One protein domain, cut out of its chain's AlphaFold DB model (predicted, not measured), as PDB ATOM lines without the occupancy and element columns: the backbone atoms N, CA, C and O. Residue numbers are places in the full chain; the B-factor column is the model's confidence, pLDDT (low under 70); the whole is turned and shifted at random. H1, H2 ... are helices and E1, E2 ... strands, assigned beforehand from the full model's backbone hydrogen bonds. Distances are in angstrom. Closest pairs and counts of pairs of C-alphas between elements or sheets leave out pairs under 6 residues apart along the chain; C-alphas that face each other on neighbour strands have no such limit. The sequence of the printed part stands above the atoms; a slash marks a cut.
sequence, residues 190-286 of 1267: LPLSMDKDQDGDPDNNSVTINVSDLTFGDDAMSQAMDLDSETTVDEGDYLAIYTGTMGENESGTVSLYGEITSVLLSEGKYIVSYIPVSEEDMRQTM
ATOM      1  N   LEU A 190     143.535 131.248 166.222       91.56
ATOM      2  CA  LEU A 190     144.927 131.327 165.832       91.56
ATOM      3  C   LEU A 190     145.326 132.789 165.557       91.56
ATOM      4  O   LEU A 190     144.836 133.410 164.603       91.56
ATOM      5  N   PRO A 191     146.216 133.383 166.373       88.88
ATOM      6  CA  PRO A 191     146.619 134.772 166.211       88.88
ATOM      7  C   PRO A 191     147.581 134.925 165.030       88.88
ATOM      8  O   PRO A 191     148.667 134.345 165.016       88.88
ATOM      9  N   LEU A 192     147.229 135.774 164.061       88.19
ATOM     10  CA  LEU A 192     148.069 136.033 162.892       88.19
ATOM     11  C   LEU A 192     148.313 137.531 162.689       88.19
ATOM     12  O   LEU A 192     147.408 138.311 162.404       88.19
ATOM     13  N   SER A 193     149.575 137.947 162.778       86.00
ATOM     14  CA  SER A 193     149.965 139.317 162.431       86.00
ATOM     15  C   SER A 193     149.782 139.550 160.930       86.00
ATOM     16  O   SER A 193     150.385 138.841 160.128       86.00
ATOM     17  N   MET A 194     149.055 140.600 160.542       82.44
ATOM     18  CA  MET A 194     148.767 140.925 159.135       82.44
ATOM     19  C   MET A 194     150.033 141.062 158.265       82.44
ATOM     20  O   MET A 194     150.034 140.677 157.104       82.44
ATOM     21  N   ASP A 195     151.149 141.528 158.839       82.38
ATOM     22  CA  ASP A 195     152.444 141.650 158.142       82.38
ATOM     23  C   ASP A 195     153.087 140.300 157.742       82.38
ATOM     24  O   ASP A 195     154.144 140.279 157.103       82.38
ATOM     25  N   LYS A 196     152.513 139.169 158.175       85.62
ATOM     26  CA  LYS A 196     153.030 137.818 157.913       85.62
ATOM     27  C   LYS A 196     152.439 137.162 156.678       85.62
ATOM     28  O   LYS A 196     153.047 136.209 156.193       85.62
ATOM     29  N   ASP A 197     151.319 137.665 156.175       86.38
ATOM     30  CA  ASP A 197     150.748 137.174 154.932       86.38
ATOM     31  C   ASP A 197     151.653 137.521 153.733       86.38
ATOM     32  O   ASP A 197     152.166 138.636 153.593       86.38
ATOM     33  N   GLN A 198     151.915 136.520 152.893       84.56
ATOM     34  CA  GLN A 198     152.832 136.589 151.756       84.56
ATOM     35  C   GLN A 198     152.127 136.454 150.406       84.56
ATOM     36  O   GLN A 198     152.822 136.460 149.383       84.56
ATOM     37  N   ASP A 199     150.800 136.297 150.373       79.88
ATOM     38  CA  ASP A 199     150.077 136.192 149.102       79.88
ATOM     39  C   ASP A 199     149.843 137.557 148.429       79.88
ATOM     40  O   ASP A 199     149.788 137.639 147.198       79.88
ATOM     41  N   GLY A 200     149.868 138.635 149.222       70.44
ATOM     42  CA  GLY A 200     149.871 140.017 148.753       70.44
ATOM     43  C   GLY A 200     148.523 140.517 148.233       70.44
ATOM     44  O   GLY A 200     148.505 141.582 147.604       70.44
ATOM     45  N   ASP A 201     147.431 139.788 148.477       78.81
ATOM     46  CA  ASP A 201     146.073 140.158 148.072       78.81
ATOM     47  C   ASP A 201     145.118 140.156 149.281       78.81
ATOM     48  O   ASP A 201     144.479 139.148 149.564       78.81
ATOM     49  N   PRO A 202     144.963 141.294 149.982       68.38
ATOM     50  CA  PRO A 202     144.184 141.358 151.221       68.38
ATOM     51  C   PRO A 202     142.672 141.132 151.034       68.38
ATOM     52  O   PRO A 202     141.958 141.036 152.029       68.38
ATOM     53  N   ASP A 203     142.176 141.073 149.790       75.75
ATOM     54  CA  ASP A 203     140.751 140.927 149.465       75.75
ATOM     55  C   ASP A 203     140.386 139.497 148.998       75.75
ATOM     56  O   ASP A 203     139.241 139.244 148.610       75.75
ATOM     57  N   ASN A 204     141.336 138.552 148.999       84.25
ATOM     58  CA  ASN A 204     141.127 137.187 148.494       84.25
ATOM     59  C   ASN A 204     140.586 136.192 149.547       84.25
ATOM     60  O   ASN A 204     140.350 135.031 149.206       84.25
ATOM     61  N   ASN A 205     140.391 136.639 150.795       89.31
ATOM     62  CA  ASN A 205     140.030 135.825 151.964       89.31
ATOM     63  C   ASN A 205     140.894 134.556 152.128       89.31
ATOM     64  O   ASN A 205     140.406 133.463 152.421       89.31
ATOM     65  N   SER A 206     142.193 134.692 151.895       89.44
ATOM     66  CA  SER A 206     143.200 133.659 152.072       89.44
ATOM     67  C   SER A 206     144.444 134.289 152.694       89.44
ATOM     68  O   SER A 206     144.658 135.490 152.592       89.44
ATOM     69  N   VAL A 207     145.259 133.483 153.367       88.06
ATOM     70  CA  VAL A 207     146.611 133.878 153.773       88.06
ATOM     71  C   VAL A 207     147.610 132.810 153.358       88.06
ATOM     72  O   VAL A 207     147.356 131.610 153.490       88.06
ATOM     73  N   THR A 208     148.774 133.238 152.867       88.81
ATOM     74  CA  THR A 208     149.918 132.344 152.641       88.81
ATOM     75  C   THR A 208     151.026 132.663 153.627       88.81
ATOM     76  O   THR A 208     151.676 133.705 153.546       88.81
ATOM     77  N   ILE A 209     151.295 131.731 154.532       89.31
ATOM     78  CA  ILE A 209     152.169 131.941 155.692       89.31
ATOM     79  C   ILE A 209     153.145 130.777 155.852       89.31
ATOM     80  O   ILE A 209     152.887 129.665 155.388       89.31
ATOM     81  N   ASN A 210     154.301 131.004 156.485       88.12
ATOM     82  CA  ASN A 210     155.177 129.875 156.806       88.12
ATOM     83  C   ASN A 210     154.528 129.047 157.915       88.12
ATOM     84  O   ASN A 210     153.952 129.620 158.834       88.12
ATOM     85  N   VAL A 211     154.704 127.723 157.886       83.88
ATOM     86  CA  VAL A 211     154.200 126.846 158.960       83.88
ATOM     87  C   VAL A 211     154.686 127.327 160.336       83.88
ATOM     88  O   VAL A 211     153.904 127.383 161.271       83.88
ATOM     89  N   SER A 212     155.935 127.800 160.438       84.06
ATOM     90  CA  SER A 212     156.513 128.324 161.687       84.06
ATOM     91  C   SER A 212     155.869 129.607 162.232       84.06
ATOM     92  O   SER A 212     156.200 130.017 163.339       84.06
ATOM     93  N   ASP A 213     155.050 130.308 161.441       84.69
ATOM     94  CA  ASP A 213     154.329 131.506 161.896       84.69
ATOM     95  C   ASP A 213     153.005 131.142 162.617       84.69
ATOM     96  O   ASP A 213     152.432 132.016 163.260       84.69
ATOM     97  N   LEU A 214     152.570 129.870 162.564       83.94
ATOM     98  CA  LEU A 214     151.462 129.276 163.338       83.94
ATOM     99  C   LEU A 214     151.920 128.027 164.122       83.94
ATOM    100  O   LEU A 214     151.166 127.081 164.304       83.94
ATOM    101  N   THR A 215     153.185 127.989 164.546       82.81
ATOM    102  CA  THR A 215     153.662 126.980 165.508       82.81
ATOM    103  C   THR A 215     153.740 127.601 166.889       82.81
ATOM    104  O   THR A 215     154.446 128.601 167.061       82.81
ATOM    105  N   PHE A 216     153.080 126.978 167.859       84.75
ATOM    106  CA  PHE A 216     153.000 127.454 169.235       84.75
ATOM    107  C   PHE A 216     153.942 126.648 170.141       84.75
ATOM    108  O   PHE A 216     154.493 125.616 169.751       84.75
ATOM    109  N   GLY A 217     154.243 127.173 171.325       81.62
ATOM    110  CA  GLY A 217     155.209 126.562 172.238       81.62
ATOM    111  C   GLY A 217     155.037 127.058 173.669       81.62
ATOM    112  O   GLY A 217     153.971 127.509 174.053       81.62
ATOM    113  N   ASP A 218     156.099 127.032 174.474       80.00
ATOM    114  CA  ASP A 218     156.016 127.377 175.906       80.00
ATOM    115  C   ASP A 218     155.964 128.896 176.206       80.00
ATOM    116  O   ASP A 218     156.289 129.325 177.318       80.00
ATOM    117  N   ASP A 219     155.652 129.747 175.226       84.81
ATOM    118  CA  ASP A 219     155.530 131.185 175.468       84.81
ATOM    119  C   ASP A 219     154.202 131.538 176.160       84.81
ATOM    120  O   ASP A 219     153.234 130.781 176.135       84.81
ATOM    121  N   ALA A 220     154.159 132.706 176.807       82.62
ATOM    122  CA  ALA A 220     153.036 133.087 177.659       82.62
ATOM    123  C   ALA A 220     151.702 133.239 176.904       82.62
ATOM    124  O   ALA A 220     150.659 133.037 177.514       82.62
ATOM    125  N   MET A 221     151.725 133.592 175.611       85.25
ATOM    126  CA  MET A 221     150.509 133.682 174.795       85.25
ATOM    127  C   MET A 221     149.990 132.283 174.486       85.25
ATOM    128  O   MET A 221     148.833 131.997 174.770       85.25
ATOM    129  N   SER A 222     150.861 131.426 173.958       85.69
ATOM    130  CA  SER A 222     150.536 130.042 173.608       85.69
ATOM    131  C   SER A 222     149.993 129.273 174.820       85.69
ATOM    132  O   SER A 222     148.890 128.742 174.765       85.69
ATOM    133  N   GLN A 223     150.664 129.358 175.977       84.06
ATOM    134  CA  GLN A 223     150.184 128.752 177.229       84.06
ATOM    135  C   GLN A 223     148.847 129.323 177.717       84.06
ATOM    136  O   GLN A 223     148.063 128.603 178.330       84.06
ATOM    137  N   ALA A 224     148.592 130.618 177.508       81.38
ATOM    138  CA  ALA A 224     147.336 131.234 177.923       81.38
ATOM    139  C   ALA A 224     146.168 130.840 177.014       81.38
ATOM    140  O   ALA A 224     145.049 130.744 177.501       81.38
ATOM    141  N   MET A 225     146.431 130.634 175.723       85.19
ATOM    142  CA  MET A 225     145.436 130.278 174.709       85.19
ATOM    143  C   MET A 225     145.269 128.760 174.531       85.19
ATOM    144  O   MET A 225     144.490 128.362 173.677       85.19
ATOM    145  N   ASP A 226     145.957 127.942 175.342       82.31
ATOM    146  CA  ASP A 226     145.971 126.469 175.259       82.31
ATOM    147  C   ASP A 226     146.498 125.938 173.908       82.31
ATOM    148  O   ASP A 226     146.077 124.894 173.427       82.31
ATOM    149  N   LEU A 227     147.433 126.680 173.301       85.19
ATOM    150  CA  LEU A 227     148.091 126.327 172.044       85.19
ATOM    151  C   LEU A 227     149.491 125.778 172.331       85.19
ATOM    152  O   LEU A 227     150.247 126.356 173.120       85.19
ATOM    153  N   ASP A 228     149.883 124.706 171.650       84.69
ATOM    154  CA  ASP A 228     151.191 124.079 171.814       84.69
ATOM    155  C   ASP A 228     151.811 123.625 170.479       84.69
ATOM    156  O   ASP A 228     151.395 124.024 169.389       84.69
ATOM    157  N   SER A 229     152.899 122.853 170.548       80.94
ATOM    158  CA  SER A 229     153.605 122.401 169.347       80.94
ATOM    159  C   SER A 229     152.861 121.333 168.543       80.94
ATOM    160  O   SER A 229     153.282 121.046 167.422       80.94
ATOM    161  N   GLU A 230     151.828 120.721 169.122       78.81
ATOM    162  CA  GLU A 230     150.966 119.718 168.498       78.81
ATOM    163  C   GLU A 230     149.665 120.333 167.948       78.81
ATOM    164  O   GLU A 230     149.006 119.673 167.149       78.81
ATOM    165  N   THR A 231     149.326 121.585 168.295       82.44
ATOM    166  CA  THR A 231     148.200 122.324 167.697       82.44
ATOM    167  C   THR A 231     148.303 122.350 166.170       82.44
ATOM    168  O   THR A 231     149.290 122.827 165.591       82.44
ATOM    169  N   THR A 232     147.265 121.845 165.510       81.44
ATOM    170  CA  THR A 232     147.113 121.837 164.055       81.44
ATOM    171  C   THR A 232     146.282 123.026 163.576       81.44
ATOM    172  O   THR A 232     145.740 123.785 164.365       81.44
ATOM    173  N   VAL A 233     146.307 123.276 162.264       85.19
ATOM    174  CA  VAL A 233     145.469 124.302 161.631       85.19
ATOM    175  C   VAL A 233     144.441 123.540 160.825       85.19
ATOM    176  O   VAL A 233     144.801 122.962 159.792       85.19
ATOM    177  N   ASP A 234     143.202 123.541 161.289       85.12
ATOM    178  CA  ASP A 234     142.153 122.674 160.781       85.12
ATOM    179  C   ASP A 234     140.977 123.467 160.195       85.12
ATOM    180  O   ASP A 234     140.842 124.685 160.339       85.12
ATOM    181  N   GLU A 235     140.139 122.779 159.420       86.06
ATOM    182  CA  GLU A 235     138.898 123.358 158.905       86.06
ATOM    183  C   GLU A 235     137.915 123.580 160.065       86.06
ATOM    184  O   GLU A 235     137.561 122.630 160.759       86.06
ATOM    185  N   GLY A 236     137.441 124.817 160.230       84.31
ATOM    186  CA  GLY A 236     136.584 125.257 161.335       84.31
ATOM    187  C   GLY A 236     137.300 126.114 162.388       84.31
ATOM    188  O   GLY A 236     136.622 126.806 163.143       84.31
ATOM    189  N   ASP A 237     138.638 126.144 162.406       90.31
ATOM    190  CA  ASP A 237     139.405 127.064 163.261       90.31
ATOM    191  C   ASP A 237     139.245 128.524 162.816       90.31
ATOM    192  O   ASP A 237     138.906 128.816 161.669       90.31
ATOM    193  N   TYR A 238     139.556 129.480 163.691       92.62
ATOM    194  CA  TYR A 238     139.499 130.907 163.381       92.62
ATOM    195  C   TYR A 238     140.882 131.540 163.293       92.62
ATOM    196  O   TYR A 238     141.698 131.451 164.201       92.62
ATOM    197  N   LEU A 239     141.112 132.316 162.239       91.12
ATOM    198  CA  LEU A 239     142.230 133.249 162.156       91.12
ATOM    199  C   LEU A 239     141.834 134.599 162.755       91.12
ATOM    200  O   LEU A 239     140.961 135.288 162.222       91.12
ATOM    201  N   ALA A 240     142.528 135.029 163.808       91.06
ATOM    202  CA  ALA A 240     142.447 136.395 164.322       91.06
ATOM    203  C   ALA A 240     143.551 137.249 163.682       91.06
ATOM    204  O   ALA A 240     144.680 137.317 164.178       91.06
ATOM    205  N   ILE A 241     143.232 137.904 162.560       88.38
ATOM    206  CA  ILE A 241     144.194 138.721 161.814       88.38
ATOM    207  C   ILE A 241     144.302 140.095 162.469       88.38
ATOM    208  O   ILE A 241     143.339 140.864 162.480       88.38
ATOM    209  N   TYR A 242     145.479 140.442 162.985       88.19
ATOM    210  CA  TYR A 242     145.666 141.663 163.766       88.19
ATOM    211  C   TYR A 242     146.786 142.576 163.271       88.19
ATOM    212  O   TYR A 242     147.711 142.171 162.566       88.19
ATOM    213  N   THR A 243     146.710 143.838 163.697       83.38
ATOM    214  CA  THR A 243     147.771 144.837 163.531       83.38
ATOM    215  C   THR A 243     148.216 145.384 164.889       83.38
ATOM    216  O   THR A 243     147.414 145.520 165.816       83.38
ATOM    217  N   GLY A 244     149.509 145.700 165.022       81.38
ATOM    218  CA  GLY A 244     150.120 146.158 166.278       81.38
ATOM    219  C   GLY A 244     150.998 145.098 166.949       81.38
ATOM    220  O   GLY A 244     151.400 144.123 166.317       81.38
ATOM    221  N   THR A 245     151.334 145.313 168.223       78.94
ATOM    222  CA  THR A 245     152.197 144.408 169.003       78.94
ATOM    223  C   THR A 245     151.348 143.538 169.936       78.94
ATOM    224  O   THR A 245     150.383 144.027 170.525       78.94
ATOM    225  N   MET A 246     151.674 142.244 170.012       79.69
ATOM    226  CA  MET A 246     150.942 141.242 170.788       79.69
ATOM    227  C   MET A 246     151.494 141.145 172.214       79.69
ATOM    228  O   MET A 246     152.671 140.838 172.405       79.69
ATOM    229  N   GLY A 247     150.637 141.330 173.219       73.12
ATOM    230  CA  GLY A 247     151.008 141.176 174.623       73.12
ATOM    231  C   GLY A 247     149.863 141.486 175.586       73.12
ATOM    232  O   GLY A 247     148.908 142.174 175.232       73.12
ATOM    233  N   GLU A 248     149.987 141.017 176.829       66.88
ATOM    234  CA  GLU A 248     148.949 141.084 177.879       66.88
ATOM    235  C   GLU A 248     148.472 142.518 178.199       66.88
ATOM    236  O   GLU A 248     147.347 142.718 178.641       66.88
ATOM    237  N   ASN A 249     149.313 143.531 177.950       68.00
ATOM    238  CA  ASN A 249     149.026 144.950 178.215       68.00
ATOM    239  C   ASN A 249     149.334 145.868 177.012       68.00
ATOM    240  O   ASN A 249     149.523 147.075 177.182       68.00
ATOM    241  N   GLU A 250     149.456 145.309 175.807       72.50
ATOM    242  CA  GLU A 250     149.823 146.057 174.598       72.50
ATOM    243  C   GLU A 250     148.589 146.447 173.766       72.50
ATOM    244  O   GLU A 250     147.554 145.787 173.802       72.50
ATOM    245  N   SER A 251     148.672 147.559 173.028       64.88
ATOM    246  CA  SER A 251     147.555 148.094 172.242       64.88
ATOM    247  C   SER A 251     147.649 147.667 170.774       64.88
ATOM    248  O   SER A 251     148.277 148.364 169.971       64.88
ATOM    249  N   GLY A 252     147.036 146.541 170.421       76.38
ATOM    250  CA  GLY A 252     146.764 146.160 169.032       76.38
ATOM    251  C   GLY A 252     145.264 146.095 168.748       76.38
ATOM    252  O   GLY A 252     144.435 146.424 169.600       76.38
ATOM    253  N   THR A 253     144.899 145.759 167.516       82.00
ATOM    254  CA  THR A 253     143.494 145.634 167.100       82.00
ATOM    255  C   THR A 253     143.362 144.487 166.106       82.00
ATOM    256  O   THR A 253     144.153 144.406 165.160       82.00
ATOM    257  N   VAL A 254     142.374 143.613 166.318       86.06
ATOM    258  CA  VAL A 254     141.990 142.601 165.326       86.06
ATOM    259  C   VAL A 254     141.311 143.315 164.164       86.06
ATOM    260  O   VAL A 254     140.322 144.022 164.345       86.06
ATOM    261  N   SER A 255     141.887 143.178 162.975       84.56
ATOM    262  CA  SER A 255     141.348 143.750 161.743       84.56
ATOM    263  C   SER A 255     140.187 142.915 161.210       84.56
ATOM    264  O   SER A 255     139.255 143.475 160.636       84.56
ATOM    265  N   LEU A 256     140.262 141.588 161.373       88.12
ATOM    266  CA  LEU A 256     139.280 140.633 160.874       88.12
ATOM    267  C   LEU A 256     139.396 139.283 161.603       88.12
ATOM    268  O   LEU A 256     140.510 138.850 161.901       88.12
ATOM    269  N   TYR A 257     138.261 138.610 161.805       91.75
ATOM    270  CA  TYR A 257     138.200 137.187 162.139       91.75
ATOM    271  C   TYR A 257     137.813 136.390 160.888       91.75
ATOM    272  O   TYR A 257     136.906 136.793 160.155       91.75
ATOM    273  N   GLY A 258     138.516 135.294 160.617       90.50
ATOM    274  CA  GLY A 258     138.263 134.439 159.460       90.50
ATOM    275  C   GLY A 258     138.088 132.982 159.858       90.50
ATOM    276  O   GLY A 258     139.040 132.399 160.360       90.50
ATOM    277  N   GLU A 259     136.921 132.394 159.604       93.00
ATOM    278  CA  GLU A 259     136.692 130.954 159.787       93.00
ATOM    279  C   GLU A 259     137.383 130.169 158.677       93.00
ATOM    280  O   GLU A 259     137.135 130.415 157.494       93.00
ATOM    281  N   ILE A 260     138.265 129.248 159.035       92.06
ATOM    282  CA  ILE A 260     139.074 128.474 158.107       92.06
ATOM    283  C   ILE A 260     138.189 127.447 157.401       92.06
ATOM    284  O   ILE A 260     137.576 126.588 158.019       92.06
ATOM    285  N   THR A 261     138.172 127.499 156.072       90.56
ATOM    286  CA  THR A 261     137.377 126.594 155.220       90.56
ATOM    287  C   THR A 261     138.225 125.583 154.458       90.56
ATOM    288  O   THR A 261     137.698 124.637 153.884       90.56
ATOM    289  N   SER A 262     139.540 125.802 154.378       89.12
ATOM    290  CA  SER A 262     140.475 124.878 153.739       89.12
ATOM    291  C   SER A 262     141.906 125.219 154.129       89.12
ATOM    292  O   SER A 262     142.321 126.377 154.042       89.12
ATOM    293  N   VAL A 263     142.698 124.188 154.416       87.50
ATOM    294  CA  VAL A 263     144.133 124.297 154.701       87.50
ATOM    295  C   VAL A 263     144.905 123.445 153.703       87.50
ATOM    296  O   VAL A 263     144.704 122.238 153.589       87.50
ATOM    297  N   LEU A 264     145.799 124.074 152.940       88.38
ATOM    298  CA  LEU A 264     146.675 123.382 151.996       88.38
ATOM    299  C   LEU A 264     148.132 123.580 152.403       88.38
ATOM    300  O   LEU A 264     148.650 124.697 152.397       88.38
ATOM    301  N   LEU A 265     148.821 122.480 152.701       84.00
ATOM    302  CA  LEU A 265     150.256 122.487 152.956       84.00
ATOM    303  C   LEU A 265     151.024 122.352 151.634       84.00
ATOM    304  O   LEU A 265     150.973 121.318 150.967       84.00
ATOM    305  N   SER A 266     151.778 123.387 151.265       83.44
ATOM    306  CA  SER A 266     152.595 123.398 150.048       83.44
ATOM    307  C   SER A 266     153.952 124.048 150.311       83.44
ATOM    308  O   SER A 266     154.033 125.167 150.806       83.44
ATOM    309  N   GLU A 267     155.041 123.336 150.002       82.69
ATOM    310  CA  GLU A 267     156.429 123.822 150.141       82.69
ATOM    311  C   GLU A 267     156.794 124.390 151.536       82.69
ATOM    312  O   GLU A 267     157.621 125.293 151.652       82.69
ATOM    313  N   GLY A 268     156.209 123.850 152.614       81.44
ATOM    314  CA  GLY A 268     156.460 124.319 153.988       81.44
ATOM    315  C   GLY A 268     155.718 125.609 154.361       81.44
ATOM    316  O   GLY A 268     156.088 126.275 155.331       81.44
ATOM    317  N   LYS A 269     154.683 125.959 153.592       85.19
ATOM    318  CA  LYS A 269     153.755 127.058 153.854       85.19
ATOM    319  C   LYS A 269     152.326 126.541 153.945       85.19
ATOM    320  O   LYS A 269     151.958 125.639 153.187       85.19
ATOM    321  N   TYR A 270     151.540 127.138 154.833       88.75
ATOM    322  CA  TYR A 270     150.093 126.977 154.823       88.75
ATOM    323  C   TYR A 270     149.483 127.999 153.866       88.75
ATOM    324  O   TYR A 270     149.826 129.181 153.916       88.75
ATOM    325  N   ILE A 271     148.600 127.523 152.991       89.62
ATOM    326  CA  ILE A 271     147.630 128.345 152.269       89.62
ATOM    327  C   ILE A 271     146.298 128.097 152.970       89.62
ATOM    328  O   ILE A 271     145.731 127.009 152.842       89.62
ATOM    329  N   VAL A 272     145.853 129.078 153.750       89.38
ATOM    330  CA  VAL A 272     144.648 128.982 154.576       89.38
ATOM    331  C   VAL A 272     143.576 129.851 153.945       89.38
ATOM    332  O   VAL A 272     143.717 131.070 153.910       89.38
ATOM    333  N   SER A 273     142.527 129.232 153.408       92.00
ATOM    334  CA  SER A 273     141.347 129.948 152.915       92.00
ATOM    335  C   SER A 273     140.339 130.094 154.042       92.00
ATOM    336  O   SER A 273     140.074 129.125 154.752       92.00
ATOM    337  N   TYR A 274     139.756 131.279 154.191       91.81
ATOM    338  CA  TYR A 274     138.819 131.571 155.267       91.81
ATOM    339  C   TYR A 274     137.595 132.356 154.780       91.81
ATOM    340  O   TYR A 274     137.579 132.906 153.679       91.81
ATOM    341  N   ILE A 275     136.550 132.418 155.599       92.25
ATOM    342  CA  ILE A 275     135.398 133.297 155.391       92.25
ATOM    343  C   ILE A 275     135.396 134.356 156.501       92.25
ATOM    344  O   ILE A 275     135.476 133.997 157.672       92.25
ATOM    345  N   PRO A 276     135.321 135.660 156.164       90.25
ATOM    346  CA  PRO A 276     135.146 136.727 157.144       90.25
ATOM    347  C   PRO A 276     133.925 136.481 158.040       90.25
ATOM    348  O   PRO A 276     132.807 136.400 157.529       90.25
ATOM    349  N   VAL A 277     134.130 136.435 159.355       91.44
ATOM    350  CA  VAL A 277     133.065 136.335 160.364       91.44
ATOM    351  C   VAL A 277     133.119 137.533 161.308       91.44
ATOM    352  O   VAL A 277     134.173 138.152 161.494       91.44
ATOM    353  N   SER A 278     131.980 137.908 161.891       90.44
ATOM    354  CA  SER A 278     131.998 138.899 162.965       90.44
ATOM    355  C   SER A 278     132.539 138.272 164.254       90.44
ATOM    356  O   SER A 278     132.495 137.057 164.438       90.44
ATOM    357  N   GLU A 279     133.046 139.099 165.172       86.31
ATOM    358  CA  GLU A 279     133.440 138.603 166.498       86.31
ATOM    359  C   GLU A 279     132.243 137.991 167.246       86.31
ATOM    360  O   GLU A 279     132.415 137.066 168.031       86.31
ATOM    361  N   GLU A 280     131.033 138.500 166.999       84.50
ATOM    362  CA  GLU A 280     129.797 137.991 167.593       84.50
ATOM    363  C   GLU A 280     129.461 136.589 167.068       84.50
ATOM    364  O   GLU A 280     129.266 135.688 167.879       84.50
ATOM    365  N   ASP A 281     129.507 136.381 165.747       85.69
ATOM    366  CA  ASP A 281     129.264 135.068 165.127       85.69
ATOM    367  C   ASP A 281     130.306 134.037 165.590       85.69
ATOM    368  O   ASP A 281     129.954 132.936 166.004       85.69
ATOM    369  N   MET A 282     131.592 134.419 165.613       88.00
ATOM    370  CA  MET A 282     132.676 133.565 166.118       88.00
ATOM    371  C   MET A 282     132.425 133.153 167.575       88.00
ATOM    372  O   MET A 282     132.612 131.995 167.948       88.00
ATOM    373  N   ARG A 283     131.981 134.092 168.420       86.44
ATOM    374  CA  ARG A 283     131.717 133.818 169.839       86.44
ATOM    375  C   ARG A 283     130.526 132.893 170.068       86.44
ATOM    376  O   ARG A 283     130.508 132.229 171.102       86.44
ATOM    377  N   GLN A 284     129.592 132.839 169.120       85.69
ATOM    378  CA  GLN A 284     128.405 131.987 169.151       85.69
ATOM    379  C   GLN A 284     128.612 130.635 168.451       85.69
ATOM    380  O   GLN A 284     127.691 129.824 168.430       85.69
ATOM    381  N   THR A 285     129.790 130.342 167.890       85.56
ATOM    382  CA  THR A 285     129.993 129.115 167.092       85.56
ATOM    383  C   THR A 285     129.820 127.821 167.887       85.56
ATOM    384  O   THR A 285     129.496 126.782 167.335       85.56
ATOM    385  N   MET A 286     130.003 127.875 169.204       86.25
ATOM    386  CA  MET A 286     129.776 126.739 170.096       86.25
ATOM    387  C   MET A 286     128.501 126.891 170.937       86.25
ATOM    388  O   MET A 286     128.326 126.193 171.938       86.25
TER     389      MET A 286
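This is residues 190 to 286 of the 1267 residues of the protein "InlB B-repeat-containing protein" of Dorea formicigenerans (UniProt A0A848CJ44). Five strands form one strongly twisted sheet, curled like part of a barrel but left open between its edge strands E1 and E2, which are apart. Three short helices lie round it: H1 and H3 on the same face, while H2, between stretches of loop, only grazes it. The long strand E4 bends by 86 degrees at residue 261, and E3, E4 and E5 form a meander, each strand the antiparallel neighbour of the one before. The printed part has 97 residues, with E1 E2 H1 H2 E3 E4 E5 H3 along the chain, the mixed sheet order E1 E3 E4 E5 E2, and a mixed class of helices and strands. It is compact, with a radius of gyration of the C-alphas of 13.0 A, and rounded, spanning 32 by 30 by 28 A.

E1, residues 190 to 193, is an edge strand, parallel to E3, residues 238 to 243, at 26 degrees; N 190 and O 238 are 2.7 A apart. E3 forms a hairpin with E4, residues 253 to 266, antiparallel at 128 degrees, with N 239 and O 258 at 2.8 A. E4 and E5, residues 269 to 277, form a second hairpin at 134 degrees, with N 264 and O 271 at 2.9 A. E5 is antiparallel at 146 degrees to the edge strand E2, residues 206 to 210, with N 207 and O 272 at 2.9 A. These N and O pairs are within hydrogen-bond range. H1, residues 211 to 214, is on the sheet at a height of 6.0 A, over none of the strands; the closest C-alphas of H1 and E1 are those of Leu 214 and Leu 190, 7.3 A apart. H2, residues 220 to 225, only grazes the sheet and is near E1. H3, residues 279 to 283, is on the same face as H1 at a height of 8.7 A, only just over E4 with 3 of its 5 C-alphas; the closest C-alphas of E4 and H3 are those of Tyr 257 and Glu 279, 6.6 A apart. In H2 and H3 every O i to N i+4 pair is within hydrogen-bond range; H1 is too short for one.

E1 begins at C-alpha 190 (144.927, 131.327, 165.832) and is 10.0 A long. E2 is 13.4 A, H1 5.7 A, H2 8.6 A and E3 16.2 A from first to last C-alpha. E4, 29.5 A, begins at C-alpha 253 (143.494, 145.634, 167.100), and E5 is 23.6 A. H3, 6.1 A, ends at C-alpha 283 (131.717, 133.818, 169.839).

The two C-alphas farthest apart, Asn 249 and Glu 267, are 35.9 A apart. The printed part has no cut. The links E1 to E2 and H2 to E3 are long, with 12 residues each. The mean pLDDT of the printed part is 84.6; residues 202, 248 to 249 and 251 are under 70.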